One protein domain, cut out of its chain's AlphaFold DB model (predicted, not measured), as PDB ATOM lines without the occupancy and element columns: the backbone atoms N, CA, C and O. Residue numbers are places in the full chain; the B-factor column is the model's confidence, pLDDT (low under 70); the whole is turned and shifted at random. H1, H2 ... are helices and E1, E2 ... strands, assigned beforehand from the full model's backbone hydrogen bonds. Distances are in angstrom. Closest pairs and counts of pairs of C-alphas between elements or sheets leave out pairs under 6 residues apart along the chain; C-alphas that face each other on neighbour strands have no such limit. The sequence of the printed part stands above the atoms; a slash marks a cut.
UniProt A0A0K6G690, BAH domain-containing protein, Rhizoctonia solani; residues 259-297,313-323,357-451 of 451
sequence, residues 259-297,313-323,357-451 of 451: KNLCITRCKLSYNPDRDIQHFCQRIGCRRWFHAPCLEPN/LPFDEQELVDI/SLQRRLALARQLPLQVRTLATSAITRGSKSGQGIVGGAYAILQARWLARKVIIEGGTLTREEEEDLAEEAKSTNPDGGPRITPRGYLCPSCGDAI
ATOM      1  N   LYS A 259     -40.390 -55.616 -36.981       58.97
ATOM      2  CA  LYS A 259     -40.941 -54.473 -36.215       58.97
ATOM      3  C   LYS A 259     -39.868 -53.499 -35.702       58.97
ATOM      4  O   LYS A 259     -40.200 -52.350 -35.416       58.97
ATOM      5  N   ASN A 260     -38.600 -53.906 -35.683       63.50
ATOM      6  CA  ASN A 260     -37.471 -53.106 -35.199       63.50
ATOM      7  C   ASN A 260     -36.552 -52.615 -36.325       63.50
ATOM      8  O   ASN A 260     -35.337 -52.553 -36.164       63.50
ATOM      9  N   LEU A 261     -37.118 -52.271 -37.484       79.12
ATOM     10  CA  LEU A 261     -36.360 -51.516 -38.479       79.12
ATOM     11  C   LEU A 261     -35.965 -50.158 -37.886       79.12
ATOM     12  O   LEU A 261     -36.818 -49.457 -37.345       79.12
ATOM     13  N   CYS A 262     -34.686 -49.804 -38.032       87.94
ATOM     14  CA  CYS A 262     -34.111 -48.536 -37.586       87.94
ATOM     15  C   CYS A 262     -34.953 -47.338 -38.061       87.94
ATOM     16  O   CYS A 262     -35.632 -46.685 -37.284       87.94
ATOM     17  N   ILE A 263     -34.981 -47.075 -39.364       88.19
ATOM     18  CA  ILE A 263     -35.858 -46.075 -39.984       88.19
ATOM     19  C   ILE A 263     -36.421 -46.674 -41.265       88.19
ATOM     20  O   ILE A 263     -35.798 -47.554 -41.848       88.19
ATOM     21  N   THR A 264     -37.541 -46.163 -41.777       86.25
ATOM     22  CA  THR A 264     -38.192 -46.691 -42.996       86.25
ATOM     23  C   THR A 264     -37.248 -46.790 -44.204       86.25
ATOM     24  O   THR A 264     -37.435 -47.627 -45.085       86.25
ATOM     25  N   ARG A 265     -36.215 -45.938 -44.260       87.69
ATOM     26  CA  ARG A 265     -35.194 -45.939 -45.321       87.69
ATOM     27  C   ARG A 265     -34.024 -46.892 -45.053       87.69
ATOM     28  O   ARG A 265     -33.363 -47.308 -45.998       87.69
ATOM     29  N   CYS A 266     -33.770 -47.236 -43.796       89.50
ATOM     30  CA  CYS A 266     -32.704 -48.138 -43.397       89.50
ATOM     31  C   CYS A 266     -33.233 -49.570 -43.455       89.50
ATOM     32  O   CYS A 266     -34.071 -49.976 -42.655       89.50
ATOM     33  N   LYS A 267     -32.739 -50.329 -44.430       86.75
ATOM     34  CA  LYS A 267     -33.061 -51.752 -44.612       86.75
ATOM     35  C   LYS A 267     -31.931 -52.665 -44.134       86.75
ATOM     36  O   LYS A 267     -31.909 -53.839 -44.486       86.75
ATOM     37  N   LEU A 268     -30.965 -52.102 -43.410       86.56
ATOM     38  CA  LEU A 268     -29.832 -52.845 -42.881       86.56
ATOM     39  C   LEU A 268     -30.279 -53.592 -41.625       86.56
ATOM     40  O   LEU A 268     -30.977 -53.022 -40.783       86.56
ATOM     41  N   SER A 269     -29.905 -54.865 -41.528       87.38
ATOM     42  CA  SER A 269     -29.989 -55.610 -40.276       87.38
ATOM     43  C   SER A 269     -28.858 -55.182 -39.351       87.38
ATOM     44  O   SER A 269     -27.812 -54.728 -39.811       87.38
ATOM     45  N   TYR A 270     -29.073 -55.345 -38.051       91.38
ATOM     46  CA  TYR A 270     -28.053 -55.065 -37.055       91.38
ATOM     47  C   TYR A 270     -26.862 -56.026 -37.201       91.38
ATOM     48  O   TYR A 270     -27.021 -57.244 -37.076       91.38
ATOM     49  N   ASN A 271     -25.665 -55.492 -37.427       91.75
ATOM     50  CA  ASN A 271     -24.405 -56.220 -37.345       91.75
ATOM     51  C   ASN A 271     -23.607 -55.728 -36.120       91.75
ATOM     52  O   ASN A 271     -23.044 -54.634 -36.180       91.75
ATOM     53  N   PRO A 272     -23.509 -56.512 -35.031       92.12
ATOM     54  CA  PRO A 272     -22.845 -56.068 -33.806       92.12
ATOM     55  C   PRO A 272     -21.375 -55.655 -33.972       92.12
ATOM     56  O   PRO A 272     -20.921 -54.817 -33.199       92.12
ATOM     57  N   ASP A 273     -20.646 -56.152 -34.975       91.44
ATOM     58  CA  ASP A 273     -19.234 -55.795 -35.199       91.44
ATOM     59  C   ASP A 273     -19.030 -54.457 -35.908       91.44
ATOM     60  O   ASP A 273     -17.998 -53.781 -35.759       91.44
ATOM     61  N   ARG A 274     -20.002 -54.084 -36.738       92.94
ATOM     62  CA  ARG A 274     -19.913 -52.910 -37.612       92.94
ATOM     63  C   ARG A 274     -20.762 -51.762 -37.109       92.94
ATOM     64  O   ARG A 274     -20.349 -50.609 -37.228       92.94
ATOM     65  N   ASP A 275     -21.912 -52.087 -36.543       93.75
ATOM     66  CA  ASP A 275     -22.949 -51.133 -36.233       93.75
ATOM     67  C   ASP A 275     -22.939 -50.765 -34.756       93.75
ATOM     68  O   ASP A 275     -22.907 -51.615 -33.866       93.75
ATOM     69  N   ILE A 276     -23.059 -49.465 -34.506       94.00
ATOM     70  CA  ILE A 276     -23.488 -48.939 -33.217       94.00
ATOM     71  C   ILE A 276     -24.946 -48.529 -33.377       94.00
ATOM     72  O   ILE A 276     -25.294 -47.800 -34.313       94.00
ATOM     73  N   GLN A 277     -25.806 -49.010 -32.485       94.88
ATOM     74  CA  GLN A 277     -27.206 -48.601 -32.428       94.88
ATOM     75  C   GLN A 277     -27.512 -47.908 -31.100       94.88
ATOM     76  O   GLN A 277     -26.959 -48.283 -30.072       94.88
ATOM     77  N   HIS A 278     -28.417 -46.932 -31.125       94.75
ATOM     78  CA  HIS A 278     -28.947 -46.239 -29.953       94.75
ATOM     79  C   HIS A 278     -30.397 -46.650 -29.698       94.75
ATOM     80  O   HIS A 278     -31.168 -46.829 -30.645       94.75
ATOM     81  N   PHE A 279     -30.779 -46.780 -28.431       94.56
ATOM     82  CA  PHE A 279     -32.128 -47.181 -28.038       94.56
ATOM     83  C   PHE A 279     -32.974 -45.985 -27.602       94.56
ATOM     84  O   PHE A 279     -32.644 -45.302 -26.635       94.56
ATOM     85  N   CYS A 280     -34.121 -45.775 -28.250       93.06
ATOM     86  CA  CYS A 280     -35.090 -44.785 -27.791       93.06
ATOM     87  C   CYS A 280     -35.882 -45.324 -26.593       93.06
ATOM     88  O   CYS A 280     -36.703 -46.231 -26.731       93.06
ATOM     89  N   GLN A 281     -35.685 -44.714 -25.423       91.38
ATOM     90  CA  GLN A 281     -36.310 -45.133 -24.165       91.38
ATOM     91  C   GLN A 281     -37.815 -44.838 -24.047       91.38
ATOM     92  O   GLN A 281     -38.473 -45.337 -23.131       91.38
ATOM     93  N   ARG A 282     -38.383 -44.024 -24.947       89.75
ATOM     94  CA  ARG A 282     -39.798 -43.639 -24.878       89.75
ATOM     95  C   ARG A 282     -40.687 -44.875 -24.946       89.75
ATOM     96  O   ARG A 282     -40.524 -45.706 -25.836       89.75
ATOM     97  N   ILE A 283     -41.663 -44.955 -24.038       86.00
ATOM     98  CA  ILE A 283     -42.565 -46.111 -23.880       86.00
ATOM     99  C   ILE A 283     -43.265 -46.461 -25.201       86.00
ATOM    100  O   ILE A 283     -43.365 -47.637 -25.539       86.00
ATOM    101  N   GLY A 284     -43.679 -45.452 -25.975       86.06
ATOM    102  CA  GLY A 284     -44.322 -45.641 -27.279       86.06
ATOM    103  C   GLY A 284     -43.375 -45.956 -28.446       86.06
ATOM    104  O   GLY A 284     -43.858 -46.262 -29.532       86.06
ATOM    105  N   CYS A 285     -42.050 -45.874 -28.258       89.19
ATOM    106  CA  CYS A 285     -41.067 -46.130 -29.312       89.19
ATOM    107  C   CYS A 285     -40.270 -47.418 -29.071       89.19
ATOM    108  O   CYS A 285     -40.375 -48.327 -29.889       89.19
ATOM    109  N   ARG A 286     -39.488 -47.500 -27.979       90.25
ATOM    110  CA  ARG A 286     -38.659 -48.664 -27.585       90.25
ATOM    111  C   ARG A 286     -37.944 -49.359 -28.753       90.25
ATOM    112  O   ARG A 286     -37.995 -50.579 -28.899       90.25
ATOM    113  N   ARG A 287     -37.290 -48.570 -29.607       92.25
ATOM    114  CA  ARG A 287     -36.637 -49.031 -30.842       92.25
ATOM    115  C   ARG A 287     -35.153 -48.716 -30.860       92.25
ATOM    116  O   ARG A 287     -34.717 -47.713 -30.298       92.25
ATOM    117  N   TRP A 288     -34.412 -49.561 -31.570       94.06
ATOM    118  CA  TRP A 288     -32.994 -49.387 -31.852       94.06
ATOM    119  C   TRP A 288     -32.781 -48.698 -33.199       94.06
ATOM    120  O   TRP A 288     -33.404 -49.059 -34.197       94.06
ATOM    121  N   PHE A 289     -31.867 -47.732 -33.234       94.50
ATOM    122  CA  PHE A 289     -31.542 -46.942 -34.417       94.50
ATOM    123  C   PHE A 289     -30.036 -46.953 -34.662       94.50
ATOM    124  O   PHE A 289     -29.268 -46.650 -33.757       94.50
ATOM    125  N   HIS A 290     -29.595 -47.267 -35.879       94.88
ATOM    126  CA  HIS A 290     -28.188 -47.140 -36.269       94.88
ATOM    127  C   HIS A 290     -27.708 -45.699 -36.077       94.88
ATOM    128  O   HIS A 290     -28.375 -44.782 -36.551       94.88
ATOM    129  N   ALA A 291     -26.540 -45.502 -35.462       93.88
ATOM    130  CA  ALA A 291     -25.959 -44.174 -35.267       93.88
ATOM    131  C   ALA A 291     -25.874 -43.361 -36.584       93.88
ATOM    132  O   ALA A 291     -26.383 -42.241 -36.603       93.88
ATOM    133  N   PRO A 292     -25.433 -43.930 -37.732       93.38
ATOM    134  CA  PRO A 292     -25.445 -43.217 -39.018       93.38
ATOM    135  C   PRO A 292     -26.838 -42.811 -39.522       93.38
ATOM    136  O   PRO A 292     -26.967 -41.958 -40.392       93.38
ATOM    137  N   CYS A 293     -27.905 -43.449 -39.031       92.81
ATOM    138  CA  CYS A 293     -29.283 -43.093 -39.383       92.81
ATOM    139  C   CYS A 293     -29.857 -41.980 -38.496       92.81
ATOM    140  O   CYS A 293     -30.931 -41.467 -38.813       92.81
ATOM    141  N   LEU A 294     -29.180 -41.655 -37.394       91.50
ATOM    142  CA  LEU A 294     -29.527 -40.562 -36.488       91.50
ATOM    143  C   LEU A 294     -28.749 -39.280 -36.801       91.50
ATOM    144  O   LEU A 294     -29.146 -38.208 -36.351       91.50
ATOM    145  N   GLU A 295     -27.657 -39.380 -37.560       88.38
ATOM    146  CA  GLU A 295     -26.894 -38.215 -37.997       88.38
ATOM    147  C   GLU A 295     -27.784 -37.254 -38.808       88.38
ATOM    148  O   GLU A 295     -28.527 -37.695 -39.698       88.38
ATOM    149  N   PRO A 296     -27.727 -35.936 -38.528       80.38
ATOM    150  CA  PRO A 296     -28.469 -34.947 -39.294       80.38
ATOM    151  C   PRO A 296     -28.125 -35.084 -40.774       80.38
ATOM    152  O   PRO A 296     -26.957 -35.052 -41.156       80.38
ATOM    153  N   ASN A 297     -29.137 -35.239 -41.628       69.31
ATOM    154  CA  ASN A 297     -28.892 -35.354 -43.057       69.31
ATOM    155  C   ASN A 297     -28.330 -34.015 -43.575       69.31
ATOM    156  O   ASN A 297     -29.085 -33.041 -43.610       69.31
ATOM    157  N   LEU A 313     -36.283 -32.575 -21.614       46.94
ATOM    158  CA  LEU A 313     -36.825 -33.796 -21.000       46.94
ATOM    159  C   LEU A 313     -38.108 -33.384 -20.226       46.94
ATOM    160  O   LEU A 313     -38.226 -32.220 -19.826       46.94
ATOM    161  N   PRO A 314     -39.090 -34.285 -20.001       49.66
ATOM    162  CA  PRO A 314     -40.208 -33.980 -19.099       49.66
ATOM    163  C   PRO A 314     -39.650 -33.257 -17.877       49.66
ATOM    164  O   PRO A 314     -38.630 -33.728 -17.388       49.66
ATOM    165  N   PHE A 315     -40.215 -32.114 -17.468       53.72
ATOM    166  CA  PHE A 315     -39.552 -31.163 -16.557       53.72
ATOM    167  C   PHE A 315     -38.739 -31.852 -15.442       53.72
ATOM    168  O   PHE A 315     -37.563 -31.556 -15.256       53.72
ATOM    169  N   ASP A 316     -39.313 -32.878 -14.809       49.84
ATOM    170  CA  ASP A 316     -38.677 -33.680 -13.760       49.84
ATOM    171  C   ASP A 316     -37.422 -34.480 -14.192       49.84
ATOM    172  O   ASP A 316     -36.468 -34.609 -13.425       49.84
ATOM    173  N   GLU A 317     -37.397 -35.033 -15.406       53.47
ATOM    174  CA  GLU A 317     -36.256 -35.742 -16.006       53.47
ATOM    175  C   GLU A 317     -35.175 -34.778 -16.528       53.47
ATOM    176  O   GLU A 317     -33.988 -35.100 -16.424       53.47
ATOM    177  N   GLN A 318     -35.554 -33.600 -17.049       61.53
ATOM    178  CA  GLN A 318     -34.584 -32.579 -17.490       61.53
ATOM    179  C   GLN A 318     -33.848 -32.019 -16.302       61.53
ATOM    180  O   GLN A 318     -32.619 -31.991 -16.281       61.53
ATOM    181  N   GLU A 319     -34.622 -31.686 -15.276       56.69
ATOM    182  CA  GLU A 319     -34.107 -31.219 -14.012       56.69
ATOM    183  C   GLU A 319     -33.123 -32.244 -13.440       56.69
ATOM    184  O   GLU A 319     -31.981 -31.897 -13.181       56.69
ATOM    185  N   LEU A 320     -33.493 -33.526 -13.361       58.12
ATOM    186  CA  LEU A 320     -32.610 -34.633 -12.962       58.12
ATOM    187  C   LEU A 320     -31.262 -34.642 -13.692       58.12
ATOM    188  O   LEU A 320     -30.193 -34.793 -13.093       58.12
ATOM    189  N   VAL A 321     -31.323 -34.509 -15.007       59.28
ATOM    190  CA  VAL A 321     -30.168 -34.566 -15.882       59.28
ATOM    191  C   VAL A 321     -29.271 -33.337 -15.722       59.28
ATOM    192  O   VAL A 321     -28.050 -33.499 -15.628       59.28
ATOM    193  N   ASP A 322     -29.840 -32.140 -15.645       61.28
ATOM    194  CA  ASP A 322     -29.105 -30.887 -15.468       61.28
ATOM    195  C   ASP A 322     -28.493 -30.810 -14.068       61.28
ATOM    196  O   ASP A 322     -27.331 -30.428 -13.901       61.28
ATOM    197  N   ILE A 323     -29.218 -31.309 -13.068       59.09
ATOM    198  CA  ILE A 323     -28.774 -31.487 -11.685       59.09
ATOM    199  C   ILE A 323     -27.522 -32.362 -11.595       59.09
ATOM    200  O   ILE A 323     -26.559 -32.009 -10.906       59.09
ATOM    201  N   SER A 357     -37.378 -26.645  -3.861       82.12
ATOM    202  CA  SER A 357     -37.587 -27.967  -4.462       82.12
ATOM    203  C   SER A 357     -36.394 -28.408  -5.315       82.12
ATOM    204  O   SER A 357     -35.855 -29.498  -5.112       82.12
ATOM    205  N   LEU A 358     -35.891 -27.530  -6.190       80.75
ATOM    206  CA  LEU A 358     -34.758 -27.840  -7.071       80.75
ATOM    207  C   LEU A 358     -33.452 -28.042  -6.291       80.75
ATOM    208  O   LEU A 358     -32.681 -28.964  -6.561       80.75
ATOM    209  N   GLN A 359     -33.207 -27.228  -5.257       84.31
ATOM    210  CA  GLN A 359     -32.056 -27.424  -4.368       84.31
ATOM    211  C   GLN A 359     -32.135 -28.749  -3.601       84.31
ATOM    212  O   GLN A 359     -31.113 -29.424  -3.431       84.31
ATOM    213  N   ARG A 360     -33.340 -29.155  -3.184       86.94
ATOM    214  CA  ARG A 360     -33.575 -30.459  -2.559       86.94
ATOM    215  C   ARG A 360     -33.312 -31.605  -3.540       86.94
ATOM    216  O   ARG A 360     -32.572 -32.523  -3.190       86.94
ATOM    217  N   ARG A 361     -33.828 -31.533  -4.772       85.25
ATOM    218  CA  ARG A 361     -33.572 -32.527  -5.835       85.25
ATOM    219  C   ARG A 361     -32.073 -32.634  -6.159       85.25
ATOM    220  O   ARG A 361     -31.543 -33.742  -6.238       85.25
ATOM    221  N   LEU A 362     -31.353 -31.505  -6.226       83.81
ATOM    222  CA  LEU A 362     -29.887 -31.456  -6.388       83.81
ATOM    223  C   LEU A 362     -29.153 -32.196  -5.268       83.81
ATOM    224  O   LEU A 362     -28.179 -32.910  -5.518       83.81
ATOM    225  N   ALA A 363     -29.578 -31.988  -4.022       87.19
ATOM    226  CA  ALA A 363     -28.980 -32.644  -2.869       87.19
ATOM    227  C   ALA A 363     -29.202 -34.163  -2.922       87.19
ATOM    228  O   ALA A 363     -28.240 -34.912  -2.758       87.19
ATOM    229  N   LEU A 364     -30.419 -34.609  -3.246       89.00
ATOM    230  CA  LEU A 364     -30.757 -36.030  -3.399       89.00
ATOM    231  C   LEU A 364     -29.957 -36.694  -4.530       89.00
ATOM    232  O   LEU A 364     -29.390 -37.768  -4.350       89.00
ATOM    233  N   ALA A 365     -29.794 -36.023  -5.669       87.44
ATOM    234  CA  ALA A 365     -28.990 -36.548  -6.772       87.44
ATOM    235  C   ALA A 365     -27.499 -36.693  -6.447       87.44
ATOM    236  O   ALA A 365     -26.808 -37.555  -6.997       87.44
ATOM    237  N   ARG A 366     -26.977 -35.853  -5.547       88.25
ATOM    238  CA  ARG A 366     -25.603 -35.985  -5.042       88.25
ATOM    239  C   ARG A 366     -25.453 -37.139  -4.056       88.25
ATOM    240  O   ARG A 366     -24.339 -37.641  -3.941       88.25
ATOM    241  N   GLN A 367     -26.537 -37.529  -3.389       90.75
ATOM    242  CA  GLN A 367     -26.584 -38.656  -2.455       90.75
ATOM    243  C   GLN A 367     -26.742 -40.009  -3.156       90.75
ATOM    244  O   GLN A 367     -26.431 -41.027  -2.547       90.75
ATOM    245  N   LEU A 368     -27.176 -40.037  -4.424       89.19
ATOM    246  CA  LEU A 368     -27.214 -41.277  -5.197       89.19
ATOM    247  C   LEU A 368     -25.828 -41.941  -5.269       89.19
ATOM    248  O   LEU A 368     -24.830 -41.240  -5.499       89.19
ATOM    249  N   PRO A 369     -25.763 -43.285  -5.189       91.81
ATOM    250  CA  PRO A 369     -24.542 -44.027  -5.464       91.81
ATOM    251  C   PRO A 369     -23.931 -43.626  -6.808       91.81
ATOM    252  O   PRO A 369     -24.628 -43.397  -7.804       91.81
ATOM    253  N   LEU A 370     -22.597 -43.548  -6.853       88.19
ATOM    254  CA  LEU A 370     -21.866 -43.097  -8.039       88.19
ATOM    255  C   LEU A 370     -22.200 -43.943  -9.278       88.19
ATOM    256  O   LEU A 370     -22.268 -43.403 -10.384       88.19
ATOM    257  N   GLN A 371     -22.428 -45.241  -9.088       88.19
ATOM    258  CA  GLN A 371     -22.790 -46.201 -10.126       88.19
ATOM    259  C   GLN A 371     -24.165 -45.878 -10.720       88.19
ATOM    260  O   GLN A 371     -24.270 -45.714 -11.935       88.19
ATOM    261  N   VAL A 372     -25.185 -45.679  -9.871       89.50
ATOM    262  CA  VAL A 372     -26.547 -45.287 -10.288       89.50
ATOM    263  C   VAL A 372     -26.489 -44.004 -11.108       89.50
ATOM    264  O   VAL A 372     -27.012 -43.943 -12.216       89.50
ATOM    265  N   ARG A 373     -25.788 -42.984 -10.602       87.88
ATOM    266  CA  ARG A 373     -25.677 -41.679 -11.267       87.88
ATOM    267  C   ARG A 373     -24.986 -41.772 -12.629       87.88
ATOM    268  O   ARG A 373     -25.426 -41.153 -13.599       87.88
ATOM    269  N   THR A 374     -23.906 -42.545 -12.700       87.38
ATOM    270  CA  THR A 374     -23.137 -42.754 -13.933       87.38
ATOM    271  C   THR A 374     -23.950 -43.513 -14.985       87.38
ATOM    272  O   THR A 374     -24.001 -43.095 -16.142       87.38
ATOM    273  N   LEU A 375     -24.635 -44.591 -14.597       89.00
ATOM    274  CA  LEU A 375     -25.472 -45.363 -15.515       89.00
ATOM    275  C   LEU A 375     -26.706 -44.582 -15.960       89.00
ATOM    276  O   LEU A 375     -26.988 -44.530 -17.153       89.00
ATOM    277  N   ALA A 376     -27.399 -43.911 -15.037       89.25
ATOM    278  CA  ALA A 376     -28.619 -43.171 -15.345       89.25
ATOM    279  C   ALA A 376     -28.397 -42.072 -16.399       89.25
ATOM    280  O   ALA A 376     -29.288 -41.778 -17.199       89.25
ATOM    281  N   THR A 377     -27.191 -41.500 -16.439       86.19
ATOM    282  CA  THR A 377     -26.794 -40.471 -17.412       86.19
ATOM    283  C   THR A 377     -26.151 -41.014 -18.686       86.19
ATOM    284  O   THR A 377     -25.968 -40.254 -19.638       86.19
ATOM    285  N   SER A 378     -25.834 -42.308 -18.737       88.00
ATOM    286  CA  SER A 378     -25.250 -42.943 -19.918       88.00
ATOM    287  C   SER A 378     -26.279 -43.068 -21.043       88.00
ATOM    288  O   SER A 378     -27.463 -43.289 -20.790       88.00
ATOM    289  N   ALA A 379     -25.840 -42.935 -22.296       90.38
ATOM    290  CA  ALA A 379     -26.669 -43.262 -23.455       90.38
ATOM    291  C   ALA A 379     -26.879 -44.780 -23.530       90.38
ATOM    292  O   ALA A 379     -25.980 -45.538 -23.172       90.38
ATOM    293  N   ILE A 380     -28.036 -45.229 -24.019       93.06
ATOM    294  CA  ILE A 380     -28.288 -46.657 -24.233       93.06
ATOM    295  C   ILE A 380     -27.822 -47.013 -25.641       93.06
ATOM    296  O   ILE A 380     -28.447 -46.606 -26.625       93.06
ATOM    297  N   THR A 381     -26.721 -47.754 -25.733       94.06
ATOM    298  CA  THR A 381     -26.113 -48.156 -27.004       94.06
ATOM    299  C   THR A 381     -25.857 -49.659 -27.054       94.06
ATOM    300  O   THR A 381     -25.817 -50.333 -26.031       94.06
ATOM    301  N   ARG A 382     -25.728 -50.209 -28.262       94.12
ATOM    302  CA  ARG A 382     -25.281 -51.592 -28.488       94.12
ATOM    303  C   ARG A 382     -24.373 -51.692 -29.703       94.12
ATOM    304  O   ARG A 382     -24.425 -50.834 -30.586       94.12
ATOM    305  N   GLY A 383     -23.562 -52.744 -29.746       93.38
ATOM    306  CA  GLY A 383     -22.493 -52.979 -30.723       93.38
ATOM    307  C   GLY A 383     -21.188 -53.298 -30.007       93.38
ATOM    308  O   GLY A 383     -20.899 -52.704 -28.969       93.38
ATOM    309  N   SER A 384     -20.358 -54.177 -30.562       91.19
ATOM    310  CA  SER A 384     -19.069 -54.554 -29.967       91.19
ATOM    311  C   SER A 384     -18.161 -53.340 -29.746       91.19
ATOM    312  O   SER A 384     -17.434 -53.261 -28.760       91.19
ATOM    313  N   LYS A 385     -18.287 -52.313 -30.596       91.06
ATOM    314  CA  LYS A 385     -17.557 -51.040 -30.474       91.06
ATOM    315  C   LYS A 385     -18.225 -50.001 -29.575       91.06
ATOM    316  O   LYS A 385     -17.626 -48.951 -29.353       91.06
ATOM    317  N   SER A 386     -19.435 -50.248 -29.072       90.38
ATOM    318  CA  SER A 386     -20.188 -49.291 -28.243       90.38
ATOM    319  C   SER A 386     -19.660 -49.181 -26.807       90.38
ATOM    320  O   SER A 386     -19.881 -48.164 -26.155       90.38
ATOM    321  N   GLY A 387     -18.943 -50.203 -26.326       89.44
ATOM    322  CA  GLY A 387     -18.569 -50.356 -24.915       89.44
ATOM    323  C   GLY A 387     -19.659 -50.992 -24.041       89.44
ATOM    324  O   GLY A 387     -19.395 -51.256 -22.878       89.44
ATOM    325  N   GLN A 388     -20.854 -51.261 -24.586       90.94
ATOM    326  CA  GLN A 388     -21.967 -51.931 -23.890       90.94
ATOM    327  C   GLN A 388     -22.256 -53.348 -24.435       90.94
ATOM    328  O   GLN A 388     -23.292 -53.941 -24.142       90.94
ATOM    329  N   GLY A 389     -21.362 -53.889 -25.269       92.44
ATOM    330  CA  GLY A 389     -21.474 -55.241 -25.827       92.44
ATOM    331  C   GLY A 389     -22.513 -55.408 -26.947       92.44
ATOM    332  O   GLY A 389     -23.056 -54.442 -27.490       92.44
ATOM    333  N   ILE A 390     -22.757 -56.669 -27.324       94.06
ATOM    334  CA  ILE A 390     -23.651 -57.067 -28.432       94.06
ATOM    335  C   ILE A 390     -25.115 -56.730 -28.114       94.06
ATOM    336  O   ILE A 390     -25.840 -56.205 -28.956       94.06
ATOM    337  N   VAL A 391     -25.548 -57.013 -26.885       94.44
ATOM    338  CA  VAL A 391     -26.929 -56.780 -26.437       94.44
ATOM    339  C   VAL A 391     -27.163 -55.300 -26.111       94.44
ATOM    340  O   VAL A 391     -28.236 -54.764 -26.400       94.44
ATOM    341  N   GLY A 392     -26.135 -54.620 -25.598       93.31
ATOM    342  CA  GLY A 392     -26.214 -53.254 -25.090       93.31
ATOM    343  C   GLY A 392     -26.580 -53.187 -23.610       93.31
ATOM    344  O   GLY A 392     -26.947 -54.183 -22.996       93.31
ATOM    345  N   GLY A 393     -26.539 -51.978 -23.049       91.19
ATOM    346  CA  GLY A 393     -26.774 -51.728 -21.624       91.19
ATOM    347  C   GLY A 393     -28.191 -51.298 -21.269       91.19
ATOM    348  O   GLY A 393     -28.389 -50.595 -20.278       91.19
ATOM    349  N   ALA A 394     -29.181 -51.644 -22.098       92.81
ATOM    350  CA  ALA A 394     -30.541 -51.129 -21.954       92.81
ATOM    351  C   ALA A 394     -31.143 -51.440 -20.580       92.81
ATOM    352  O   ALA A 394     -31.704 -50.539 -19.962       92.81
ATOM    353  N   TYR A 395     -30.987 -52.671 -20.087       93.25
ATOM    354  CA  TYR A 395     -31.544 -53.081 -18.800       93.25
ATOM    355  C   TYR A 395     -30.954 -52.268 -17.646       93.25
ATOM    356  O   TYR A 395     -31.677 -51.523 -16.983       93.25
ATOM    357  N   ALA A 396     -29.631 -52.343 -17.480       92.75
ATOM    358  CA  ALA A 396     -28.886 -51.669 -16.423       92.75
ATOM    359  C   ALA A 396     -29.156 -50.158 -16.393       92.75
ATOM    360  O   ALA A 396     -29.398 -49.572 -15.339       92.75
ATOM    361  N   ILE A 397     -29.149 -49.514 -17.563       92.44
ATOM    362  CA  ILE A 397     -29.331 -48.064 -17.672       92.44
ATOM    363  C   ILE A 397     -30.778 -47.669 -17.367       92.44
ATOM    364  O   ILE A 397     -31.000 -46.705 -16.634       92.44
ATOM    365  N   LEU A 398     -31.773 -48.393 -17.892       92.56
ATOM    366  CA  LEU A 398     -33.181 -48.116 -17.585       92.56
ATOM    367  C   LEU A 398     -33.479 -48.342 -16.099       92.56
ATOM    368  O   LEU A 398     -34.184 -47.529 -15.498       92.56
ATOM    369  N   GLN A 399     -32.901 -49.383 -15.497       93.31
ATOM    370  CA  GLN A 399     -33.025 -49.653 -14.068       93.31
ATOM    371  C   GLN A 399     -32.377 -48.541 -13.231       93.31
ATOM    372  O   GLN A 399     -33.001 -48.020 -12.309       93.31
ATOM    373  N   ALA A 400     -31.174 -48.088 -13.598       91.56
ATOM    374  CA  ALA A 400     -30.514 -46.961 -12.939       91.56
ATOM    375  C   ALA A 400     -31.335 -45.663 -13.034       91.56
ATOM    376  O   ALA A 400     -31.447 -44.929 -12.052       91.56
ATOM    377  N   ARG A 401     -31.940 -45.381 -14.198       92.25
ATOM    378  CA  ARG A 401     -32.839 -44.226 -14.391       92.25
ATOM    379  C   ARG A 401     -34.083 -44.329 -13.508       92.25
ATOM    380  O   ARG A 401     -34.481 -43.332 -12.908       92.25
ATOM    381  N   TRP A 402     -34.666 -45.522 -13.388       93.00
ATOM    382  CA  TRP A 402     -35.809 -45.766 -12.509       93.00
ATOM    383  C   TRP A 402     -35.457 -45.547 -11.029       93.00
ATOM    384  O   TRP A 402     -36.158 -44.802 -10.343       93.00
ATOM    385  N   LEU A 403     -34.332 -46.095 -10.558       92.00
ATOM    386  CA  LEU A 403     -33.848 -45.894  -9.186       92.00
ATOM    387  C   LEU A 403     -33.544 -44.418  -8.891       92.00
ATOM    388  O   LEU A 403     -33.920 -43.901  -7.839       92.00
ATOM    389  N   ALA A 404     -32.924 -43.704  -9.835       91.44
ATOM    390  CA  ALA A 404     -32.682 -42.270  -9.695       91.44
ATOM    391  C   ALA A 404     -33.993 -41.477  -9.543       91.44
ATOM    392  O   ALA A 404     -34.093 -40.607  -8.677       91.44
ATOM    393  N   ARG A 405     -35.023 -41.813 -10.334       90.31
ATOM    394  CA  ARG A 405     -36.364 -41.217 -10.236       90.31
ATOM    395  C   ARG A 405     -37.032 -41.500  -8.887       90.31
ATOM    396  O   ARG A 405     -37.535 -40.559  -8.275       90.31
ATOM    397  N   LYS A 406     -36.986 -42.746  -8.405       92.00
ATOM    398  CA  LYS A 406     -37.521 -43.154  -7.093       92.00
ATOM    399  C   LYS A 406     -36.966 -42.286  -5.955       92.00
ATOM    400  O   LYS A 406     -37.700 -41.848  -5.076       92.00
ATOM    401  N   VAL A 407     -35.670 -41.983  -5.979       91.44
ATOM    402  CA  VAL A 407     -35.045 -41.155  -4.933       91.44
ATOM    403  C   VAL A 407     -35.361 -39.673  -5.113       91.44
ATOM    404  O   VAL A 407     -35.721 -38.991  -4.159       91.44
ATOM    405  N   ILE A 408     -35.210 -39.151  -6.330       88.88
ATOM    406  CA  ILE A 408     -35.164 -37.700  -6.556       88.88
ATOM    407  C   ILE A 408     -36.558 -37.098  -6.726       88.88
ATOM    408  O   ILE A 408     -36.813 -36.009  -6.214       88.88
ATOM    409  N   ILE A 409     -37.448 -37.795  -7.434       85.00
ATOM    410  CA  ILE A 409     -38.804 -37.314  -7.713       85.00
ATOM    411  C   ILE A 409     -39.753 -37.764  -6.604       85.00
ATOM    412  O   ILE A 409     -40.506 -36.951  -6.076       85.00
ATOM    413  N   GLU A 410     -39.702 -39.043  -6.229       89.25
ATOM    414  CA  GLU A 410     -40.648 -39.617  -5.260       89.25
ATOM    415  C   GLU A 410     -40.186 -39.426  -3.804       89.25
ATOM    416  O   GLU A 410     -40.960 -39.648  -2.875       89.25
ATOM    417  N   GLY A 411     -38.942 -38.979  -3.586       89.50
ATOM    418  CA  GLY A 411     -38.377 -38.767  -2.252       89.50
ATOM    419  C   GLY A 411     -38.119 -40.063  -1.478       89.50
ATOM    420  O   GLY A 411     -38.018 -40.023  -0.251       89.50
ATOM    421  N   GLY A 412     -38.055 -41.203  -2.172       92.31
ATOM    422  CA  GLY A 412     -37.790 -42.510  -1.581       92.31
ATOM    423  C   GLY A 412     -36.318 -42.730  -1.218       92.31
ATOM    424  O   GLY A 412     -35.445 -41.909  -1.496       92.31
ATOM    425  N   THR A 413     -36.034 -43.885  -0.619       93.50
ATOM    426  CA  THR A 413     -34.673 -44.360  -0.329       93.50
ATOM    427  C   THR A 413     -34.354 -45.604  -1.154       93.50
ATOM    428  O   THR A 413     -35.250 -46.402  -1.448       93.50
ATOM    429  N   LEU A 414     -33.081 -45.782  -1.516       93.69
ATOM    430  CA  LEU A 414     -32.600 -47.035  -2.099       93.69
ATOM    431  C   LEU A 414     -32.395 -48.062  -0.992       93.69
ATOM    432  O   LEU A 414     -31.876 -47.745   0.079       93.69
ATOM    433  N   THR A 415     -32.836 -49.285  -1.246       95.38
ATOM    434  CA  THR A 415     -32.462 -50.424  -0.410       95.38
ATOM    435  C   THR A 415     -31.056 -50.887  -0.779       95.38
ATOM    436  O   THR A 415     -30.596 -50.686  -1.902       95.38
ATOM    437  N   ARG A 416     -30.369 -51.530   0.167       93.31
ATOM    438  CA  ARG A 416     -29.031 -52.082  -0.072       93.31
ATOM    439  C   ARG A 416     -29.031 -53.137  -1.188       93.31
ATOM    440  O   ARG A 416     -28.102 -53.170  -1.980       93.31
ATOM    441  N   GLU A 417     -30.087 -53.941  -1.259       95.44
ATOM    442  CA  GLU A 417     -30.292 -54.964  -2.292       95.44
ATOM    443  C   GLU A 417     -30.396 -54.327  -3.688       95.44
ATOM    444  O   GLU A 417     -29.665 -54.712  -4.590       95.44
ATOM    445  N   GLU A 418     -31.199 -53.266  -3.852       93.69
ATOM    446  CA  GLU A 418     -31.306 -52.536  -5.128       93.69
ATOM    447  C   GLU A 418     -29.963 -51.938  -5.591       93.69
ATOM    448  O   GLU A 418     -29.702 -51.842  -6.793       93.69
ATOM    449  N   GLU A 419     -29.122 -51.499  -4.650       91.12
ATOM    450  CA  GLU A 419     -27.787 -50.979  -4.952       91.12
ATOM    451  C   GLU A 419     -26.806 -52.086  -5.348       91.12
ATOM    452  O   GLU A 419     -26.033 -51.898  -6.292       91.12
ATOM    453  N   GLU A 420     -26.830 -53.219  -4.643       92.69
ATOM    454  CA  GLU A 420     -25.987 -54.386  -4.920       92.69
ATOM    455  C   GLU A 420     -26.348 -55.007  -6.279       92.69
ATOM    456  O   GLU A 420     -25.461 -55.146  -7.124       92.69
ATOM    457  N   ASP A 421     -27.638 -55.228  -6.553       91.56
ATOM    458  CA  ASP A 421     -28.140 -55.759  -7.827       91.56
ATOM    459  C   ASP A 421     -27.723 -54.876  -9.014       91.56
ATOM    460  O   ASP A 421     -27.214 -55.357 -10.032       91.56
ATOM    461  N   LEU A 422     -27.887 -53.551  -8.892       89.00
ATOM    462  CA  LEU A 422     -27.456 -52.641  -9.952       89.00
ATOM    463  C   LEU A 422     -25.930 -52.627 -10.089       89.00
ATOM    464  O   LEU A 422     -25.424 -52.492 -11.200       89.00
ATOM    465  N   ALA A 423     -25.180 -52.720  -8.991       87.12
ATOM    466  CA  ALA A 423     -23.724 -52.728  -9.049       87.12
ATOM    467  C   ALA A 423     -23.180 -53.979  -9.753       87.12
ATOM    468  O   ALA A 423     -22.171 -53.877 -10.454       87.12
ATOM    469  N   GLU A 424     -23.823 -55.135  -9.593       89.38
ATOM    470  CA  GLU A 424     -23.500 -56.351 -10.346       89.38
ATOM    471  C   GLU A 424     -23.814 -56.184 -11.836       89.38
ATOM    472  O   GLU A 424     -22.940 -56.399 -12.680       89.38
ATOM    473  N   GLU A 425     -24.996 -55.664 -12.161       86.56
ATOM    474  CA  GLU A 425     -25.414 -55.435 -13.545       86.56
ATOM    475  C   GLU A 425     -24.597 -54.327 -14.246       86.56
ATOM    476  O   GLU A 425     -24.327 -54.360 -15.447       86.56
ATOM    477  N   ALA A 426     -24.132 -53.328 -13.494       83.19
ATOM    478  CA  ALA A 426     -23.244 -52.284 -13.995       83.19
ATOM    479  C   ALA A 426     -21.889 -52.856 -14.427       83.19
ATOM    480  O   ALA A 426     -21.333 -52.427 -15.442       83.19
ATOM    481  N   LYS A 427     -21.359 -53.812 -13.651       84.94
ATOM    482  CA  LYS A 427     -20.086 -54.480 -13.944       84.94
ATOM    483  C   LYS A 427     -20.198 -55.347 -15.195       84.94
ATOM    484  O   LYS A 427     -19.269 -55.340 -15.996       84.94
ATOM    485  N   SER A 428     -21.319 -56.050 -15.379       82.00
ATOM    486  CA  SER A 428     -21.558 -56.874 -16.573       82.00
ATOM    487  C   SER A 428     -21.777 -56.019 -17.828       82.00
ATOM    488  O   SER A 428     -21.269 -56.339 -18.900       82.00
ATOM    489  N   THR A 429     -22.483 -54.895 -17.691       78.00
ATOM    490  CA  THR A 429     -22.840 -54.014 -18.813       78.00
ATOM    491  C   THR A 429     -21.682 -53.140 -19.299       78.00
ATOM    492  O   THR A 429     -21.640 -52.766 -20.472       78.00
ATOM    493  N   ASN A 430     -20.756 -52.762 -18.415       76.06
ATOM    494  CA  ASN A 430     -19.642 -51.875 -18.750       76.06
ATOM    495  C   ASN A 430     -18.332 -52.369 -18.110       76.06
ATOM    496  O   ASN A 430     -17.819 -51.725 -17.187       76.06
ATOM    497  N   PRO A 431     -17.782 -53.503 -18.586       69.56
ATOM    498  CA  PRO A 431     -16.563 -54.083 -18.021       69.56
ATOM    499  C   PRO A 431     -15.355 -53.144 -18.156       69.56
ATOM    500  O   PRO A 431     -14.490 -53.120 -17.285       69.56
ATOM    501  N   ASP A 432     -15.342 -52.299 -19.193       69.19
ATOM    502  CA  ASP A 432     -14.286 -51.308 -19.436       69.19
ATOM    503  C   ASP A 432     -14.397 -50.066 -18.523       69.19
ATOM    504  O   ASP A 432     -13.577 -49.149 -18.604       69.19
ATOM    505  N   GLY A 433     -15.407 -50.009 -17.644       56.94
ATOM    506  CA  GLY A 433     -15.490 -49.058 -16.531       56.94
ATOM    507  C   GLY A 433     -15.715 -47.593 -16.920       56.94
ATOM    508  O   GLY A 433     -15.551 -46.703 -16.082       56.94
ATOM    509  N   GLY A 434     -16.091 -47.310 -18.169       56.97
ATOM    510  CA  GLY A 434     -16.183 -45.946 -18.682       56.97
ATOM    511  C   GLY A 434     -17.562 -45.613 -19.244       56.97
ATOM    512  O   GLY A 434     -17.937 -46.185 -20.269       56.97
ATOM    513  N   PRO A 435     -18.335 -44.674 -18.666       55.72
ATOM    514  CA  PRO A 435     -19.493 -44.115 -19.355       55.72
ATOM    515  C   PRO A 435     -19.014 -43.460 -20.652       55.72
ATOM    516  O   PRO A 435     -18.336 -42.429 -20.633       55.72
ATOM    517  N   ARG A 436     -19.364 -44.041 -21.803       64.25
ATOM    518  CA  ARG A 436     -19.206 -43.339 -23.075       64.25
ATOM    519  C   ARG A 436     -20.315 -42.310 -23.150       64.25
ATOM    520  O   ARG A 436     -21.425 -42.602 -23.595       64.25
ATOM    521  N   ILE A 437     -20.012 -41.115 -22.647       61.28
ATOM    522  CA  ILE A 437     -20.851 -39.937 -22.834       61.28
ATOM    523  C   ILE A 437     -20.956 -39.752 -24.342       61.28
ATOM    524  O   ILE A 437     -20.033 -39.268 -24.996       61.28
ATOM    525  N   THR A 438     -22.061 -40.224 -24.906       59.69
ATOM    526  CA  THR A 438     -22.381 -39.909 -26.287       59.69
ATOM    527  C   THR A 438     -22.836 -38.457 -26.261       59.69
ATOM    528  O   THR A 438     -23.695 -38.131 -25.433       59.69
ATOM    529  N   PRO A 439     -22.257 -37.563 -27.078       58.50
ATOM    530  CA  PRO A 439     -22.753 -36.201 -27.168       58.50
ATOM    531  C   PRO A 439     -24.254 -36.249 -27.471       58.50
ATOM    532  O   PRO A 439     -24.680 -36.853 -28.456       58.50
ATOM    533  N   ARG A 440     -25.055 -35.684 -26.561       59.28
ATOM    534  CA  ARG A 440     -26.511 -35.610 -26.682       59.28
ATOM    535  C   ARG A 440     -26.845 -34.751 -27.892       59.28
ATOM    536  O   ARG A 440     -26.741 -33.533 -27.829       59.28
ATOM    537  N   GLY A 441     -27.179 -35.395 -29.001       74.88
ATOM    538  CA  GLY A 441     -27.550 -34.693 -30.229       74.88
ATOM    539  C   GLY A 441     -28.414 -35.507 -31.183       74.88
ATOM    540  O   GLY A 441     -28.797 -34.996 -32.231       74.88
ATOM    541  N   TYR A 442     -28.731 -36.761 -30.853       88.00
ATOM    542  CA  TYR A 442     -29.576 -37.586 -31.702       88.00
ATOM    543  C   TYR A 442     -31.041 -37.440 -31.316       88.00
ATOM    544  O   TYR A 442     -31.401 -37.589 -30.151       88.00
ATOM    545  N   LEU A 443     -31.887 -37.199 -32.316       89.00
ATOM    546  CA  LEU A 443     -33.337 -37.230 -32.177       89.00
ATOM    547  C   LEU A 443     -33.877 -38.531 -32.754       89.00
ATOM    548  O   LEU A 443     -33.459 -38.987 -33.819       89.00
ATOM    549  N   CYS A 444     -34.852 -39.109 -32.071       90.69
ATOM    550  CA  CYS A 444     -35.562 -40.285 -32.506       90.69
ATOM    551  C   CYS A 444     -36.391 -39.965 -33.754       90.69
ATOM    552  O   CYS A 444     -37.349 -39.196 -33.672       90.69
ATOM    553  N   PRO A 445     -36.147 -40.633 -34.890       90.50
ATOM    554  CA  PRO A 445     -36.914 -40.404 -36.113       90.50
ATOM    555  C   PRO A 445     -38.396 -40.789 -36.002       90.50
ATOM    556  O   PRO A 445     -39.183 -40.435 -36.875       90.50
ATOM    557  N   SER A 446     -38.774 -41.564 -34.977       88.88
ATOM    558  CA  SER A 446     -40.157 -42.013 -34.771       88.88
ATOM    559  C   SER A 446     -40.969 -41.083 -33.868       88.88
ATOM    560  O   SER A 446     -42.150 -40.898 -34.135       88.88
ATOM    561  N   CYS A 447     -40.373 -40.522 -32.809       89.94
ATOM    562  CA  CYS A 447     -41.091 -39.667 -31.849       89.94
ATOM    563  C   CYS A 447     -40.594 -38.215 -31.788       89.94
ATOM    564  O   CYS A 447     -41.262 -37.386 -31.187       89.94
ATOM    565  N   GLY A 448     -39.464 -37.886 -32.420       87.56
ATOM    566  CA  GLY A 448     -38.862 -36.547 -32.401       87.56
ATOM    567  C   GLY A 448     -38.074 -36.216 -31.129       87.56
ATOM    568  O   GLY A 448     -37.403 -35.194 -31.094       87.56
ATOM    569  N   ASP A 449     -38.118 -37.083 -30.116       84.38
ATOM    570  CA  ASP A 449     -37.438 -36.905 -28.830       84.38
ATOM    571  C   ASP A 449     -35.944 -37.241 -28.874       84.38
ATOM    572  O   ASP A 449     -35.530 -38.082 -29.666       84.38
ATOM    573  N   ALA A 450     -35.143 -36.670 -27.971       84.31
ATOM    574  CA  ALA A 450     -33.740 -37.046 -27.813       84.31
ATOM    575  C   ALA A 450     -33.561 -38.531 -27.427       84.31
ATOM    576  O   ALA A 450     -34.379 -39.104 -26.696       84.31
ATOM    577  N   ILE A 451     -32.487 -39.151 -27.931       84.62
ATOM    578  CA  ILE A 451     -32.085 -40.538 -27.627       84.62
ATOM    579  C   ILE A 451     -30.909 -40.579 -26.649       84.62
ATOM    580  O   ILE A 451     -29.904 -39.874 -26.902       84.62
TER     581      ILE A 451
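What this domain is: This is residues 259 to 297, 313 to 323 and 357 to 451 of the 451 residues of the protein "BAH domain-containing protein" of Rhizoctonia solani (UniProt A0A0K6G690). Two lobes lie end to end along the longest axis: a group of mostly crossed helices built round H5, and a smaller, loop-rich lobe round the strand hairpin of E1 and E2 with short H1. In the helical lobe H4 crosses H5, H6 folds back along H5, and H3 packs on the far end of H5 with H2 on H3; the unnamed tail, residues 430 to 451, returns from H6 to the strand lobe. The printed part has 145 residues in the order E1 E2 H1 H2 H3 H4 H5 H6, with an antiparallel sheet E1 - E2; under half of the residues are in named elements, and by these the class is mostly helix. It is compact, with a radius of gyration of the C-alphas of 15.8 A and spans of 46 by 31 by 24 A.

How they stand to each other: E1, residues 277 to 279, and E2, residues 288 to 290, form an antiparallel hairpin at 149 degrees, with N 278 and O 289 within hydrogen-bond range at 2.8 A. Residues 277 to 278 of E1 also pair antiparallel with residues 381 to 382. H1, residues 291 to 294, follows E2 by a tight link and touches no helix. H2, residues 315 to 323, touches H3, residues 357 to 367, at a steep tilt of 53 degrees, closest at the C-alphas of Ile 323 and Leu 362, 5.4 A. H4, residues 370 to 377, touches H5, residues 394 to 408, closest at the C-alphas of Ala 376 and Arg 401, 4.5 A; at 73 degrees they are only just about perpendicular. H5 is the hub, and with residues 404 to 408 alone it touches H3, closest at the C-alphas of Ile 408 and Arg 361, 5.5 A. With residues 396 to 400 alone H5 touches H6, residues 416 to 429, closest at the C-alphas of Ala 396 and Glu 425, 5.9 A; this helical hairpin has a shallow tilt of 32 degrees, only just short of steep. H6 also touches H4, closest at the C-alphas of Ala 423 and Gln 371, 6.7 A. H3 and H6 are apart. In H2, H3, H4, H5 and H6 every O i to N i+4 pair is within hydrogen-bond range; H1 is too short for such a pair.

Where its parts are: E1 begins at C-alpha 277, (-27.206, -48.601, -32.428). H3 is 15.5 A long, H5 20.9 A and H6 19.8 A, from first to last C-alpha. H5 begins at C-alpha 394, (-30.541, -51.129, -21.954), and H6 ends at C-alpha 429, (-22.840, -54.014, -18.813).

The domain as a whole: The two C-alphas farthest apart, those of Lys 267 and Arg 360, are 47.1 A apart. Residues 298 to 312 and 324 to 356 are not printed, with gaps of 23.5 A and 11.9 A between the C-alphas across the cuts. The link from H4 to H5 is long, 16 residues. Mean pLDDT of the printed part is 84.5; residues 259 to 260, 297, 313 to 323 and 431 to 440 are under 70.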